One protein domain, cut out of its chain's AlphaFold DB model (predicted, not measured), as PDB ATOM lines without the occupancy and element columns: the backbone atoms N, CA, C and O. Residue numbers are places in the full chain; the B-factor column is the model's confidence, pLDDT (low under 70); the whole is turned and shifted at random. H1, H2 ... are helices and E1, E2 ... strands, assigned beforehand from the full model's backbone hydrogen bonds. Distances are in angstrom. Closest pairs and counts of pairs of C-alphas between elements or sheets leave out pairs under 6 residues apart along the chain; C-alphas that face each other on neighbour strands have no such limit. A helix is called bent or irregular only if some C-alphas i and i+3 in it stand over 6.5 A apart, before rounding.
ATOM      1  N   LEU A   4     -16.364 -44.579   4.266       97.25
ATOM      2  CA  LEU A   4     -17.203 -43.395   4.103       97.25
ATOM      3  C   LEU A   4     -16.943 -42.411   5.243       97.25
ATOM      4  O   LEU A   4     -16.797 -42.809   6.399       97.25
ATOM      5  N   PHE A   5     -16.944 -41.120   4.922       96.19
ATOM      6  CA  PHE A   5     -16.816 -40.038   5.895       96.19
ATOM      7  C   PHE A   5     -18.072 -39.172   5.881       96.19
ATOM      8  O   PHE A   5     -18.567 -38.829   4.807       96.19
ATOM      9  N   THR A   6     -18.623 -38.846   7.052       95.81
ATOM     10  CA  THR A   6     -19.931 -38.183   7.119       95.81
ATOM     11  C   THR A   6     -20.156 -37.365   8.395       95.81
ATOM     12  O   THR A   6     -19.381 -37.395   9.353       95.81
ATOM     13  N   THR A   7     -21.257 -36.620   8.410       95.06
ATOM     14  CA  THR A   7     -21.836 -35.991   9.600       95.06
ATOM     15  C   THR A   7     -23.352 -36.177   9.574       95.06
ATOM     16  O   THR A   7     -23.923 -36.622   8.584       95.06
ATOM     17  N   LEU A   8     -24.010 -35.819  10.671       96.25
ATOM     18  CA  LEU A   8     -25.456 -35.934  10.820       96.25
ATOM     19  C   LEU A   8     -26.125 -34.587  10.554       96.25
ATOM     20  O   LEU A   8     -25.681 -33.563  11.083       96.25
ATOM     21  N   GLY A   9     -27.177 -34.583   9.746       95.75
ATOM     22  CA  GLY A   9     -28.090 -33.455   9.595       95.75
ATOM     23  C   GLY A   9     -29.230 -33.510  10.613       95.75
ATOM     24  O   GLY A   9     -29.404 -34.500  11.322       95.75
ATOM     25  N   THR A  10     -30.007 -32.433  10.678       95.31
ATOM     26  CA  THR A  10     -31.212 -32.310  11.514       95.31
ATOM     27  C   THR A  10     -32.330 -31.661  10.704       95.31
ATOM     28  O   THR A  10     -32.032 -30.951   9.741       95.31
ATOM     29  N   MET A  11     -33.587 -31.820  11.128       95.19
ATOM     30  CA  MET A  11     -34.723 -31.104  10.524       95.19
ATOM     31  C   MET A  11     -34.509 -29.591  10.506       95.19
ATOM     32  O   MET A  11     -34.601 -28.980   9.449       95.19
ATOM     33  N   ALA A  12     -34.035 -29.016  11.616       94.25
ATOM     34  CA  ALA A  12     -33.697 -27.593  11.684       94.25
ATOM     35  C   ALA A  12     -32.681 -27.144  10.611       94.25
ATOM     36  O   ALA A  12     -32.674 -25.985  10.210       94.25
ATOM     37  N   SER A  13     -31.806 -28.045  10.141       92.25
ATOM     38  CA  SER A  13     -30.871 -27.730   9.052       92.25
ATOM     39  C   SER A  13     -31.591 -27.656   7.700       92.25
ATOM     40  O   SER A  13     -31.262 -26.784   6.899       92.25
ATOM     41  N   LEU A  14     -32.580 -28.528   7.464       93.31
ATOM     42  CA  LEU A  14     -33.426 -28.480   6.269       93.31
ATOM     43  C   LEU A  14     -34.311 -27.230   6.268       93.31
ATOM     44  O   LEU A  14     -34.314 -26.473   5.302       93.31
ATOM     45  N   GLU A  15     -34.977 -26.973   7.391       95.12
ATOM     46  CA  GLU A  15     -35.886 -25.838   7.586       95.12
ATOM     47  C   GLU A  15     -35.176 -24.478   7.469       95.12
ATOM     48  O   GLU A  15     -35.784 -23.478   7.095       95.12
ATOM     49  N   SER A  16     -33.869 -24.421   7.754       95.88
ATOM     50  CA  SER A  16     -33.088 -23.180   7.662       95.88
ATOM     51  C   SER A  16     -32.827 -22.697   6.230       95.88
ATOM     52  O   SER A  16     -32.422 -21.549   6.038       95.88
ATOM     53  N   ILE A  17     -33.042 -23.552   5.226       96.06
ATOM     54  CA  ILE A  17     -32.841 -23.232   3.812       96.06
ATOM     55  C   ILE A  17     -34.225 -23.072   3.170       96.06
ATOM     56  O   ILE A  17     -34.929 -24.073   3.040       96.06
ATOM     57  N   PRO A  18     -34.622 -21.858   2.727       97.31
ATOM     58  CA  PRO A  18     -35.989 -21.586   2.271       97.31
ATOM     59  C   PRO A  18     -36.503 -22.578   1.226       97.31
ATOM     60  O   PRO A  18     -37.568 -23.158   1.396       97.31
ATOM     61  N   THR A  19     -35.695 -22.871   0.204       96.50
ATOM     62  CA  THR A  19     -36.072 -23.807  -0.862       96.50
ATOM     63  C   THR A  19     -36.308 -25.228  -0.354       96.50
ATOM     64  O   THR A  19     -37.153 -25.927  -0.896       96.50
ATOM     65  N   TRP A  20     -35.585 -25.683   0.670       94.62
ATOM     66  CA  TRP A  20     -35.823 -27.004   1.257       94.62
ATOM     67  C   TRP A  20     -37.031 -26.983   2.186       94.62
ATOM     68  O   TRP A  20     -37.855 -27.886   2.112       94.62
ATOM     69  N   ASN A  21     -37.175 -25.930   2.990       95.81
ATOM     70  CA  ASN A  21     -38.301 -25.750   3.900       95.81
ATOM     71  C   ASN A  21     -39.653 -25.708   3.167       95.81
ATOM     72  O   ASN A  21     -40.615 -26.344   3.580       95.81
ATOM     73  N   GLU A  22     -39.714 -24.998   2.038       96.88
ATOM     74  CA  GLU A  22     -40.909 -24.897   1.189       96.88
ATOM     75  C   GLU A  22     -41.245 -26.206   0.456       96.88
ATOM     76  O   GLU A  22     -42.335 -26.342  -0.090       96.88
ATOM     77  N   ASN A  23     -40.318 -27.168   0.434       94.94
ATOM     78  CA  ASN A  23     -40.437 -28.417  -0.314       94.94
ATOM     79  C   ASN A  23     -40.192 -29.657   0.566       94.94
ATOM     80  O   ASN A  23     -39.796 -30.702   0.046       94.94
ATOM     81  N   LEU A  24     -40.407 -29.564   1.884       93.31
ATOM     82  CA  LEU A  24     -40.140 -30.675   2.806       93.31
ATOM     83  C   LEU A  24     -40.915 -31.934   2.427       93.31
ATOM     84  O   LEU A  24     -40.297 -32.984   2.318       93.31
ATOM     85  N   ASP A  25     -42.205 -31.821   2.115       92.19
ATOM     86  CA  ASP A  25     -43.035 -32.969   1.727       92.19
ATOM     87  C   ASP A  25     -42.512 -33.634   0.439       92.19
ATOM     88  O   ASP A  25     -42.513 -34.855   0.298       92.19
ATOM     89  N   MET A  26     -41.963 -32.847  -0.497       92.69
ATOM     90  CA  MET A  26     -41.329 -33.390  -1.704       92.69
ATOM     91  C   MET A  26     -40.030 -34.144  -1.377       92.69
ATOM     92  O   MET A  26     -39.723 -35.144  -2.030       92.69
ATOM     93  N   ILE A  27     -39.262 -33.675  -0.391       91.62
ATOM     94  CA  ILE A  27     -37.976 -34.258   0.018       91.62
ATOM     95  C   ILE A  27     -38.179 -35.496   0.902       91.62
ATOM     96  O   ILE A  27     -37.479 -36.494   0.743       91.62
ATOM     97  N   LEU A  28     -39.112 -35.421   1.848       92.94
ATOM     98  CA  LEU A  28     -39.297 -36.391   2.923       92.94
ATOM     99  C   LEU A  28     -40.408 -37.405   2.621       92.94
ATOM    100  O   LEU A  28     -40.352 -38.516   3.145       92.94
ATOM    101  N   GLY A  29     -41.338 -37.081   1.719       92.62
ATOM    102  CA  GLY A  29     -42.522 -37.892   1.441       92.62
ATOM    103  C   GLY A  29     -43.567 -37.750   2.549       92.62
ATOM    104  O   GLY A  29     -43.570 -36.768   3.284       92.62
ATOM    105  N   ASP A  30     -44.419 -38.760   2.709       91.69
ATOM    106  CA  ASP A  30     -45.548 -38.741   3.656       91.69
ATOM    107  C   ASP A  30     -45.153 -39.088   5.109       91.69
ATOM    108  O   ASP A  30     -45.980 -39.546   5.904       91.69
ATOM    109  N   ILE A  31     -43.879 -38.922   5.477       94.25
ATOM    110  CA  ILE A  31     -43.415 -39.224   6.836       94.25
ATOM    111  C   ILE A  31     -43.839 -38.128   7.813       94.25
ATOM    112  O   ILE A  31     -43.877 -36.944   7.489       94.25
ATOM    113  N   ASN A  32     -44.075 -38.502   9.067       93.94
ATOM    114  CA  ASN A  32     -44.262 -37.518  10.124       93.94
ATOM    115  C   ASN A  32     -42.915 -36.862  10.477       93.94
ATOM    116  O   ASN A  32     -42.017 -37.502  11.024       93.94
ATOM    117  N   HIS A  33     -42.783 -35.561  10.208       92.00
ATOM    118  CA  HIS A  33     -41.553 -34.801  10.465       92.00
ATOM    119  C   HIS A  33     -41.109 -34.844  11.938       92.00
ATOM    120  O   HIS A  33     -39.913 -34.759  12.219       92.00
ATOM    121  N   GLY A  34     -42.050 -35.012  12.875       93.31
ATOM    122  CA  GLY A  34     -41.751 -35.146  14.304       93.31
ATOM    123  C   GLY A  34     -40.970 -36.414  14.665       93.31
ATOM    124  O   GLY A  34     -40.310 -36.437  15.703       93.31
ATOM    125  N   ASP A  35     -40.995 -37.433  13.802       96.12
ATOM    126  CA  ASP A  35     -40.290 -38.698  14.025       96.12
ATOM    127  C   ASP A  35     -38.823 -38.632  13.566       96.12
ATOM    128  O   ASP A  35     -38.010 -39.486  13.930       96.12
ATOM    129  N   VAL A  36     -38.450 -37.601  12.799       97.44
ATOM    130  CA  VAL A  36     -37.097 -37.435  12.260       97.44
ATOM    131  C   VAL A  36     -36.136 -37.017  13.374       97.44
ATOM    132  O   VAL A  36     -36.065 -35.855  13.778       97.44
ATOM    133  N   ALA A  37     -35.313 -37.958  13.832       97.19
ATOM    134  CA  ALA A  37     -34.239 -37.667  14.778       97.19
ATOM    135  C   ALA A  37     -33.014 -37.057  14.089       97.19
ATOM    136  O   ALA A  37     -32.279 -36.278  14.705       97.19
ATOM    137  N   GLY A  38     -32.785 -37.401  12.820       97.31
ATOM    138  CA  GLY A  38     -31.679 -36.874  12.038       97.31
ATOM    139  C   GLY A  38     -31.751 -37.222  10.557       97.31
ATOM    140  O   GLY A  38     -32.615 -37.964  10.104       97.31
ATOM    141  N   MET A  39     -30.792 -36.670   9.816       96.06
ATOM    142  CA  MET A  39     -30.565 -36.964   8.401       96.06
ATOM    143  C   MET A  39     -29.167 -37.555   8.222       96.06
ATOM    144  O   MET A  39     -28.201 -37.041   8.796       96.06
ATOM    145  N   LEU A  40     -29.029 -38.594   7.405       96.00
ATOM    146  CA  LEU A  40     -27.737 -39.175   7.046       96.00
ATOM    147  C   LEU A  40     -27.734 -39.514   5.551       96.00
ATOM    148  O   LEU A  40     -28.662 -40.141   5.054       96.00
ATOM    149  N   TYR A  41     -26.704 -39.064   4.825       94.25
ATOM    150  CA  TYR A  41     -26.605 -39.211   3.362       94.25
ATOM    151  C   TYR A  41     -27.863 -38.743   2.606       94.25
ATOM    152  O   TYR A  41     -28.257 -39.341   1.613       94.25
ATOM    153  N   GLY A  42     -28.509 -37.681   3.098       92.75
ATOM    154  CA  GLY A  42     -29.736 -37.133   2.512       92.75
ATOM    155  C   GLY A  42     -31.027 -37.853   2.908       92.75
ATOM    156  O   GLY A  42     -32.088 -37.421   2.478       92.75
ATOM    157  N   ARG A  43     -30.967 -38.896   3.747       95.81
ATOM    158  CA  ARG A  43     -32.131 -39.709   4.128       95.81
ATOM    159  C   ARG A  43     -32.523 -39.502   5.598       95.81
ATOM    160  O   ARG A  43     -31.627 -39.503   6.453       95.81
ATOM    161  N   PRO A  44     -33.815 -39.299   5.905       97.25
ATOM    162  CA  PRO A  44     -34.323 -39.173   7.266       97.25
ATOM    163  C   PRO A  44     -34.307 -40.508   8.005       97.25
ATOM    164  O   PRO A  44     -34.596 -41.561   7.433       97.25
ATOM    165  N   PHE A  45     -34.009 -40.455   9.300       98.12
ATOM    166  CA  PHE A  45     -34.091 -41.604  10.191       98.12
ATOM    167  C   PHE A  45     -34.618 -41.216  11.578       98.12
ATOM    168  O   PHE A  45     -34.485 -40.066  12.014       98.12
ATOM    169  N   ASP A  46     -35.211 -42.185  12.269       98.06
ATOM    170  CA  ASP A  46     -35.787 -42.014  13.603       98.06
ATOM    171  C   ASP A  46     -34.763 -42.199  14.740       98.06
ATOM    172  O   ASP A  46     -33.611 -42.597  14.551       98.06
ATOM    173  N   VAL A  47     -35.181 -41.926  15.977       97.31
ATOM    174  CA  VAL A  47     -34.308 -42.061  17.162       97.31
ATOM    175  C   VAL A  47     -33.979 -43.519  17.510       97.31
ATOM    176  O   VAL A  47     -33.102 -43.779  18.338       97.31
ATOM    177  N   ASN A  48     -34.676 -44.475  16.898       97.50
ATOM    178  CA  ASN A  48     -34.473 -45.908  17.087       97.50
ATOM    179  C   ASN A  48     -33.513 -46.499  16.044       97.50
ATOM    180  O   ASN A  48     -33.079 -47.637  16.204       97.50
ATOM    181  N   GLY A  49     -33.122 -45.713  15.037       97.69
ATOM    182  CA  GLY A  49     -32.194 -46.131  13.997       97.69
ATOM    183  C   GLY A  49     -32.860 -46.797  12.798       97.69
ATOM    184  O   GLY A  49     -32.259 -47.686  12.201       97.69
ATOM    185  N   ASN A  50     -34.067 -46.366  12.434       97.75
ATOM    186  CA  ASN A  50     -34.756 -46.792  11.217       97.75
ATOM    187  C   ASN A  50     -34.805 -45.644  10.205       97.75
ATOM    188  O   ASN A  50     -35.157 -44.519  10.565       97.75
ATOM    189  N   PHE A  51     -34.484 -45.916   8.938       97.25
ATOM    190  CA  PHE A  51     -34.746 -44.964   7.854       97.25
ATOM    191  C   PHE A  51     -36.255 -44.835   7.630       97.25
ATOM    192  O   PHE A  51     -36.966 -45.838   7.626       97.25
ATOM    193  N   LEU A  52     -36.740 -43.603   7.462       96.88
ATOM    194  CA  LEU A  52     -38.174 -43.304   7.531       96.88
ATOM    195  C   LEU A  52     -38.891 -43.332   6.176       96.88
ATOM    196  O   LEU A  52     -40.099 -43.534   6.141       96.88
ATOM    197  N   ASN A  53     -38.176 -43.140   5.066       93.94
ATOM    198  CA  ASN A  53     -38.781 -43.008   3.736       93.94
ATOM    199  C   ASN A  53     -38.100 -43.864   2.644       93.94
ATOM    200  O   ASN A  53     -37.813 -43.347   1.563       93.94
ATOM    201  N   PRO A  54     -37.835 -45.165   2.876       90.62
ATOM    202  CA  PRO A  54     -37.102 -45.998   1.918       90.62
ATOM    203  C   PRO A  54     -37.755 -46.046   0.524       90.62
ATOM    204  O   PRO A  54     -37.048 -46.025  -0.479       90.62
ATOM    205  N   ASP A  55     -39.090 -46.022   0.449       91.88
ATOM    206  CA  ASP A  55     -39.841 -46.045  -0.817       91.88
ATOM    207  C   ASP A  55     -39.910 -44.675  -1.522       91.88
ATOM    208  O   ASP A  55     -40.353 -44.571  -2.668       91.88
ATOM    209  N   HIS A  56     -39.451 -43.611  -0.855       94.12
ATOM    210  CA  HIS A  56     -39.379 -42.246  -1.387       94.12
ATOM    211  C   HIS A  56     -37.935 -41.731  -1.426       94.12
ATOM    212  O   HIS A  56     -37.661 -40.544  -1.254       94.12
ATOM    213  N   ASP A  57     -36.980 -42.623  -1.679       92.19
ATOM    214  CA  ASP A  57     -35.585 -42.234  -1.831       92.19
ATOM    215  C   ASP A  57     -35.356 -41.490  -3.160       92.19
ATOM    216  O   ASP A  57     -35.412 -42.064  -4.250       92.19
ATOM    217  N   LYS A  58     -35.111 -40.177  -3.072       90.44
ATOM    218  CA  LYS A  58     -34.775 -39.308  -4.216       90.44
ATOM    219  C   LYS A  58     -33.282 -38.987  -4.302       90.44
ATOM    220  O   LYS A  58     -32.882 -38.168  -5.131       90.44
ATOM    221  N   VAL A  59     -32.452 -39.573  -3.437       92.38
ATOM    222  CA  VAL A  59     -31.024 -39.263  -3.380       92.38
ATOM    223  C   VAL A  59     -30.320 -39.837  -4.607       92.38
ATOM    224  O   VAL A  59     -30.286 -41.044  -4.824       92.38
ATOM    225  N   PHE A  60     -29.684 -38.966  -5.391       93.25
ATOM    226  CA  PHE A  60     -28.732 -39.396  -6.409       93.25
ATOM    227  C   PHE A  60     -27.376 -39.680  -5.752       93.25
ATOM    228  O   PHE A  60     -26.620 -38.763  -5.426       93.25
ATOM    229  N   GLY A  61     -27.083 -40.954  -5.519       92.38
ATOM    230  CA  GLY A  61     -25.876 -41.402  -4.835       92.38
ATOM    231  C   GLY A  61     -25.947 -42.887  -4.501       92.38
ATOM    232  O   GLY A  61     -26.703 -43.628  -5.121       92.38
ATOM    233  N   LEU A  62     -25.163 -43.310  -3.511       94.94
ATOM    234  CA  LEU A  62     -25.175 -44.692  -3.028       94.94
ATOM    235  C   LEU A  62     -26.514 -45.032  -2.378       94.94
ATOM    236  O   LEU A  62     -27.062 -44.217  -1.620       94.94
ATOM    237  N   SER A  63     -26.991 -46.248  -2.620       94.75
ATOM    238  CA  SER A  63     -28.113 -46.830  -1.883       94.75
ATOM    239  C   SER A  63     -27.769 -47.006  -0.397       94.75
ATOM    240  O   SER A  63     -26.598 -47.013  -0.003       94.75
ATOM    241  N   ILE A  64     -28.795 -47.141   0.451       94.88
ATOM    242  CA  ILE A  64     -28.593 -47.471   1.872       94.88
ATOM    243  C   ILE A  64     -27.819 -48.786   2.003       94.88
ATOM    244  O   ILE A  64     -26.892 -48.850   2.806       94.88
ATOM    245  N   ASP A  65     -28.145 -49.796   1.198       94.94
ATOM    246  CA  ASP A  65     -27.503 -51.109   1.269       94.94
ATOM    247  C   ASP A  65     -25.997 -51.012   0.981       94.94
ATOM    248  O   ASP A  65     -25.185 -51.432   1.806       94.94
ATOM    249  N   GLU A  66     -25.597 -50.327  -0.097       96.50
ATOM    250  CA  GLU A  66     -24.178 -50.090  -0.421       96.50
ATOM    251  C   GLU A  66     -23.444 -49.290   0.671       96.50
ATOM    252  O   GLU A  66     -22.262 -49.521   0.964       96.50
ATOM    253  N   ILE A  67     -24.132 -48.325   1.294       96.06
ATOM    254  CA  ILE A  67     -23.586 -47.582   2.432       96.06
ATOM    255  C   ILE A  67     -23.337 -48.546   3.593       96.06
ATOM    256  O   ILE A  67     -22.234 -48.559   4.140       96.06
ATOM    257  N   MET A  68     -24.324 -49.365   3.953       96.12
ATOM    258  CA  MET A  68     -24.265 -50.272   5.102       96.12
ATOM    259  C   MET A  68     -23.273 -51.429   4.910       96.12
ATOM    260  O   MET A  68     -22.722 -51.921   5.901       96.12
ATOM    261  N   GLU A  69     -22.958 -51.795   3.668       97.62
ATOM    262  CA  GLU A  69     -21.878 -52.729   3.324       97.62
ATOM    263  C   GLU A  69     -20.472 -52.129   3.484       97.62
ATOM    264  O   GLU A  69     -19.502 -52.867   3.665       97.62
ATOM    265  N   THR A  70     -20.327 -50.800   3.454       97.94
ATOM    266  CA  THR A  70     -19.005 -50.161   3.543       97.94
ATOM    267  C   THR A  70     -18.373 -50.411   4.922       97.94
ATOM    268  O   THR A  70     -18.925 -49.935   5.915       97.94
ATOM    269  N   PRO A  71     -17.203 -51.079   5.031       97.50
ATOM    270  CA  PRO A  71     -16.675 -51.569   6.309       97.50
ATOM    271  C   PRO A  71     -16.426 -50.500   7.374       97.50
ATOM    272  O   PRO A  71     -16.530 -50.784   8.566       97.50
ATOM    273  N   ARG A  72     -16.072 -49.276   6.963       97.94
ATOM    274  CA  ARG A  72     -15.842 -48.147   7.872       97.94
ATOM    275  C   ARG A  72     -16.734 -46.972   7.493       97.94
ATOM    276  O   ARG A  72     -16.565 -46.371   6.439       97.94
ATOM    277  N   ARG A  73     -17.657 -46.603   8.378       97.88
ATOM    278  CA  ARG A  73     -18.544 -45.438   8.246       97.88
ATOM    279  C   ARG A  73     -18.232 -44.475   9.377       97.88
ATOM    280  O   ARG A  73     -18.717 -44.623  10.499       97.88
ATOM    281  N   PHE A  74     -17.352 -43.531   9.078       97.81
ATOM    282  CA  PHE A  74     -16.728 -42.649  10.049       97.81
ATOM    283  C   PHE A  74     -17.505 -41.333  10.162       97.81
ATOM    284  O   PHE A  74     -17.536 -40.531   9.224       97.81
ATOM    285  N   GLY A  75     -18.144 -41.103  11.309       97.38
ATOM    286  CA  GLY A  75     -18.963 -39.919  11.565       97.38
ATOM    287  C   GLY A  75     -18.282 -38.877  12.450       97.38
ATOM    288  O   GLY A  75     -17.643 -39.214  13.444       97.38
ATOM    289  N   ILE A  76     -18.479 -37.590  12.153       96.50
ATOM    290  CA  ILE A  76     -18.096 -36.483  13.049       96.50
ATOM    291  C   ILE A  76     -19.337 -35.776  13.594       96.50
ATOM    292  O   ILE A  76     -20.157 -35.248  12.835       96.50
ATOM    293  N   VAL A  77     -19.442 -35.688  14.924       95.31
ATOM    294  CA  VAL A  77     -20.561 -35.046  15.631       95.31
ATOM    295  C   VAL A  77     -20.035 -34.095  16.710       95.31
ATOM    296  O   VAL A  77     -19.472 -34.531  17.703       95.31
ATOM    297  N   LYS A  78     -20.243 -32.779  16.557       92.06
ATOM    298  CA  LYS A  78     -19.715 -31.746  17.484       92.06
ATOM    299  C   LYS A  78     -20.795 -30.834  18.100       92.06
ATOM    300  O   LYS A  78     -20.478 -29.796  18.667       92.06
ATOM    301  N   SER A  79     -22.082 -31.152  17.956       89.94
ATOM    302  CA  SER A  79     -23.173 -30.249  18.362       89.94
ATOM    303  C   SER A  79     -24.194 -30.934  19.260       89.94
ATOM    304  O   SER A  79     -24.668 -32.022  18.944       89.94
ATOM    305  N   LYS A  80     -24.602 -30.243  20.334       88.25
ATOM    306  CA  LYS A  80     -25.645 -30.700  21.271       88.25
ATOM    307  C   LYS A  80     -27.033 -30.785  20.641       88.25
ATOM    308  O   LYS A  80     -27.914 -31.418  21.205       88.25
ATOM    309  N   PHE A  81     -27.228 -30.129  19.499       90.75
ATOM    310  CA  PHE A  81     -28.464 -30.196  18.721       90.75
ATOM    311  C   PHE A  81     -28.536 -31.462  17.856       90.75
ATOM    312  O   PHE A  81     -29.575 -31.745  17.281       90.75
ATOM    313  N   LYS A  82     -27.439 -32.227  17.768       93.94
ATOM    314  CA  LYS A  82     -27.359 -33.492  17.028       93.94
ATOM    315  C   LYS A  82     -27.412 -34.716  17.948       93.94
ATOM    316  O   LYS A  82     -27.094 -35.806  17.493       93.94
ATOM    317  N   THR A  83     -27.764 -34.558  19.227       94.38
ATOM    318  CA  THR A  83     -27.773 -35.676  20.187       94.38
ATOM    319  C   THR A  83     -28.763 -36.767  19.777       94.38
ATOM    320  O   THR A  83     -28.341 -37.911  19.645       94.38
ATOM    321  N   SER A  84     -30.017 -36.423  19.463       94.94
ATOM    322  CA  SER A  84     -31.017 -37.401  19.000       94.94
ATOM    323  C   SER A  84     -30.602 -38.075  17.690       94.94
ATOM    324  O   SER A  84     -30.693 -39.293  17.570       94.94
ATOM    325  N   ALA A  85     -30.057 -37.306  16.739       97.12
ATOM    326  CA  ALA A  85     -29.505 -37.846  15.497       97.12
ATOM    327  C   ALA A  85     -28.360 -38.835  15.769       97.12
ATOM    328  O   ALA A  85     -28.297 -39.901  15.167       97.12
ATOM    329  N   ALA A  86     -27.439 -38.495  16.676       96.81
ATOM    330  CA  ALA A  86     -26.325 -39.364  17.037       96.81
ATOM    331  C   ALA A  86     -26.812 -40.654  17.698       96.81
ATOM    332  O   ALA A  86     -26.309 -41.726  17.376       96.81
ATOM    333  N   LEU A  87     -27.816 -40.556  18.569       96.31
ATOM    334  CA  LEU A  87     -28.425 -41.699  19.236       96.31
ATOM    335  C   LEU A  87     -29.109 -42.643  18.236       96.31
ATOM    336  O   LEU A  87     -28.821 -43.838  18.248       96.31
ATOM    337  N   GLY A  88     -29.926 -42.106  17.323       97.62
ATOM    338  CA  GLY A  88     -30.539 -42.886  16.243       97.62
ATOM    339  C   GLY A  88     -29.494 -43.533  15.330       97.62
ATOM    340  O   GLY A  88     -29.569 -44.728  15.058       97.62
ATOM    341  N   ALA A  89     -28.443 -42.800  14.949       97.62
ATOM    342  CA  ALA A  89     -27.374 -43.340  14.109       97.62
ATOM    343  C   ALA A  89     -26.572 -44.466  14.787       97.62
ATOM    344  O   ALA A  89     -26.167 -45.419  14.119       97.62
ATOM    345  N   LEU A  90     -26.348 -44.375  16.102       96.38
ATOM    346  CA  LEU A  90     -25.698 -45.429  16.886       96.38
ATOM    347  C   LEU A  90     -26.597 -46.663  17.024       96.38
ATOM    348  O   LEU A  90     -26.132 -47.779  16.792       96.38
ATOM    349  N   ARG A  91     -27.882 -46.472  17.349       97.06
ATOM    350  CA  ARG A  91     -28.867 -47.562  17.473       97.06
ATOM    351  C   ARG A  91     -29.071 -48.298  16.147       97.06
ATOM    352  O   ARG A  91     -29.051 -49.526  16.127       97.06
ATOM    353  N   GLY A  92     -29.127 -47.554  15.044       97.06
ATOM    354  CA  GLY A  92     -29.213 -48.087  13.680       97.06
ATOM    355  C   GLY A  92     -27.896 -48.642  13.131       97.06
ATOM    356  O   GLY A  92     -27.865 -49.177  12.025       97.06
ATOM    357  N   LYS A  93     -26.786 -48.529  13.877       97.06
ATOM    358  CA  LYS A  93     -25.435 -48.946  13.445       97.06
ATOM    359  C   LYS A  93     -25.001 -48.318  12.111       97.06
ATOM    360  O   LYS A  93     -24.200 -48.890  11.360       97.06
ATOM    361  N   PHE A  94     -25.508 -47.121  11.825       97.75
ATOM    362  CA  PHE A  94     -25.206 -46.387  10.598       97.75
ATOM    363  C   PHE A  94     -23.760 -45.891  10.572       97.75
ATOM    364  O   PHE A  94     -23.175 -45.720   9.507       97.75
ATOM    365  N   LEU A  95     -23.158 -45.705  11.747       97.44
ATOM    366  CA  LEU A  95     -21.754 -45.352  11.919       97.44
ATOM    367  C   LEU A  95     -21.018 -46.505  12.603       97.44
ATOM    368  O   LEU A  95     -21.541 -47.108  13.539       97.44
ATOM    369  N   THR A  96     -19.798 -46.787  12.158       97.62
ATOM    370  CA  THR A  96     -18.886 -47.725  12.837       97.62
ATOM    371  C   THR A  96     -17.964 -46.999  13.806       97.62
ATOM    372  O   THR A  96     -17.557 -47.552  14.822       97.62
ATOM    373  N   ASP A  97     -17.653 -45.743  13.493       97.50
ATOM    374  CA  ASP A  97     -16.743 -44.895  14.243       97.50
ATOM    375  C   ASP A  97     -17.374 -43.511  14.399       97.50
ATOM    376  O   ASP A  97     -17.979 -42.984  13.460       97.50
ATOM    377  N   MET A  98     -17.204 -42.895  15.569       96.44
ATOM    378  CA  MET A  98     -17.673 -41.535  15.820       96.44
ATOM    379  C   MET A  98     -16.597 -40.704  16.509       96.44
ATOM    380  O   MET A  98     -16.113 -41.059  17.582       96.44
ATOM    381  N   VAL A  99     -16.280 -39.550  15.928       97.06
ATOM    382  CA  VAL A  99     -15.493 -38.504  16.585       97.06
ATOM    383  C   VAL A  99     -16.439 -37.457  17.143       97.06
ATOM    384  O   VAL A  99     -17.245 -36.862  16.423       97.06
ATOM    385  N   THR A 100     -16.323 -37.214  18.443       96.50
ATOM    386  CA  THR A 100     -17.138 -36.239  19.156       96.50
ATOM    387  C   THR A 100     -16.364 -35.598  20.307       96.50
ATOM    388  O   THR A 100     -15.218 -35.957  20.574       96.50
ATOM    389  N   THR A 101     -16.967 -34.615  20.971       95.19
ATOM    390  CA  THR A 101     -16.412 -34.011  22.189       95.19
ATOM    391  C   THR A 101     -16.954 -34.721  23.423       95.19
ATOM    392  O   THR A 101     -18.070 -35.239  23.408       95.19
ATOM    393  N   GLU A 102     -16.208 -34.679  24.529       95.56
ATOM    394  CA  GLU A 102     -16.619 -35.305  25.795       95.56
ATOM    395  C   GLU A 102     -18.024 -34.867  26.244       95.56
ATOM    396  O   GLU A 102     -18.840 -35.693  26.644       95.56
ATOM    397  N   SER A 103     -18.340 -33.576  26.117       93.50
ATOM    398  CA  SER A 103     -19.651 -33.024  26.481       93.50
ATOM    399  C   SER A 103     -20.816 -33.653  25.711       93.50
ATOM    400  O   SER A 103     -21.879 -33.882  26.286       93.50
ATOM    401  N   ILE A 104     -20.629 -33.952  24.423       93.56
ATOM    402  CA  ILE A 104     -21.650 -34.589  23.585       93.56
ATOM    403  C   ILE A 104     -21.712 -36.086  23.872       93.56
ATOM    404  O   ILE A 104     -22.810 -36.616  24.021       93.56
ATOM    405  N   ALA A 105     -20.561 -36.742  24.045       95.12
ATOM    406  CA  ALA A 105     -20.496 -38.150  24.430       95.12
ATOM    407  C   ALA A 105     -21.243 -38.418  25.747       95.12
ATOM    408  O   ALA A 105     -22.072 -39.320  25.809       95.12
ATOM    409  N   ARG A 106     -21.022 -37.594  26.782       94.94
ATOM    410  CA  ARG A 106     -21.728 -37.715  28.071       94.94
ATOM    411  C   ARG A 106     -23.237 -37.576  27.928       94.94
ATOM    412  O   ARG A 106     -23.973 -38.294  28.594       94.94
ATOM    413  N   ARG A 107     -23.693 -36.676  27.056       93.38
ATOM    414  CA  ARG A 107     -25.121 -36.485  26.808       93.38
ATOM    415  C   ARG A 107     -25.744 -37.676  26.083       93.38
ATOM    416  O   ARG A 107     -26.821 -38.111  26.465       93.38
ATOM    417  N   ILE A 108     -25.054 -38.225  25.082       93.31
ATOM    418  CA  ILE A 108     -25.486 -39.464  24.423       93.31
ATOM    419  C   ILE A 108     -25.617 -40.577  25.470       93.31
ATOM    420  O   ILE A 108     -26.671 -41.186  25.564       93.31
ATOM    421  N   LEU A 109     -24.599 -40.775  26.313       94.19
ATOM    422  CA  LEU A 109     -24.609 -41.802  27.363       94.19
ATOM    423  C   LEU A 109     -25.745 -41.637  28.384       94.19
ATOM    424  O   LEU A 109     -26.221 -42.636  28.906       94.19
ATOM    425  N   SER A 110     -26.188 -40.410  28.681       94.56
ATOM    426  CA  SER A 110     -27.328 -40.191  29.585       94.56
ATOM    427  C   SER A 110     -28.693 -40.510  28.964       94.56
ATOM    428  O   SER A 110     -29.670 -40.610  29.696       94.56
ATOM    429  N   GLU A 111     -28.763 -40.626  27.636       88.50
ATOM    430  CA  GLU A 111     -29.992 -40.875  26.865       88.50
ATOM    431  C   GLU A 111     -30.012 -42.284  26.223       88.50
ATOM    432  O   GLU A 111     -30.954 -42.616  25.495       88.50
ATOM    433  N   MET A 112     -28.968 -43.099  26.457       79.56
ATOM    434  CA  MET A 112     -28.816 -44.448  25.892       79.56
ATOM    435  C   MET A 112     -29.771 -45.467  26.494       79.56
ATOM    436  O   MET A 112     -29.876 -45.537  27.738       79.56
TER     437      MET A 112
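What this domain is: This is residues 4 to 112 of the 112 residues of the protein "Transcriptional regulator, contains sigma factor-related N-terminal domain" of Weissella viridescens (UniProt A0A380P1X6). Picture a small wall of three parallel strands, E1, E4 and E5, with the helix H5 over one face and no named helix over the other. Near the middle of the whole, the small hairpin of E2 and E3 packs on H5, with E2 also near the edge strand E1; the short helices H1, H2 and H3 make one end of the longest axis, while H6 packs on H5 toward the opposite end. The printed part has 109 residues, with six named helices and five named strands in the order E1 H1 H2 H3 E2 E3 H4 E4 H5 E5 H6. The class is mixed, helices and strands; the larger sheet runs E1 E4 E5, parallel throughout, and the smaller, E2 E3, is antiparallel. The whole is compact, with a radius of gyration of the C-alphas of 13.5 A and spans of 37 by 29 by 21 A.

Where its parts are: Find C-alpha 4 at (-17.203, -43.395, 4.103); from there strand E1, residues 4 to 7, runs 10.3 A. Next come three short helices: H1, residues 11 to 15, H2, residues 18 to 21, and H3, residues 24 to 28. Strand E2 follows at residues 38 to 40 and E3 at residues 43 to 45. After residues 46 to 63, which hold no named element, look for helix H4 at residues 64 to 69, 8.7 A long. The longest strand by residues, E4, residues 72 to 77, runs 15.9 A from C-alpha 72 at (-15.842, -48.147, 7.872). The longest helix by residues, H5, residues 80 to 91, spans 17.6 A; it is irregular, with C-alphas 81 and 84 standing 7.6 A apart. Strand E5, residues 97 to 100, measures 10.0 A, and helix H6, residues 102 to 111, measures 14.5 A and ends with C-alpha 111 at (-29.992, -40.875, 26.865).

How they stand to each other: Begin with E1, an edge strand, parallel to E4 at 19 degrees; look for N 4 and O 72, 2.8 A apart, and N 76 and O 6, 2.9 A. On the other side of E4, E5 is parallel to it at 14 degrees, with N 75 and O 97 at 2.9 A. H5 is on this sheet at a height over the sheet of 9.6 A, two layers with helix on one face; it lies over E4 and runs along the strands, at 9 degrees to E4 on the local plane. E4, H5 and E5 form a strand-helix-strand unit, two parallel neighbour strands with a helix between them in the chain, and its crossover is right-handed. H5 and H6 touch at a steep tilt of 58 degrees, the same way, closest at the C-alphas of Lys 80 and Ile 104, 6.0 A. H6 is only just not on the sheet, with 4 pairs of C-alphas within 10 A. The closest C-alphas of E2 and H5 are those of Gly 38 and Ala 85, 4.2 A. E2 and E3 are an antiparallel hairpin, with N 40 and O 43 at 2.9 A. H1 and H2 only just touch, only at the corner by their link, with 3 pairs of C-alphas within 8 A, closest at Glu 15 and Asn 21, 4.4 A. H2 and H3 are close but not clearly touching, with the C-alphas of Trp 20 and Ile 27 at 7.7 A. The closest C-alphas of H4 and E1 are those of Ile 67 and Leu 4, 7.8 A. Every O i to N i+4 pair is within hydrogen-bond range in H1, H3, H4 and H6; in H5 it is 6 of 8, and H2 is too short for such a pair.

The domain as a whole: The two C-alphas farthest apart are those of Met 26 and Glu 102, 37.0 A. The printed part has no cut and ends at residue 112, the chain's last. The link from E3 to H4, 18 residues, is long, and that from H3 to E2 is short. The mean pLDDT of the printed part is 95.0, and no printed residue is under 70.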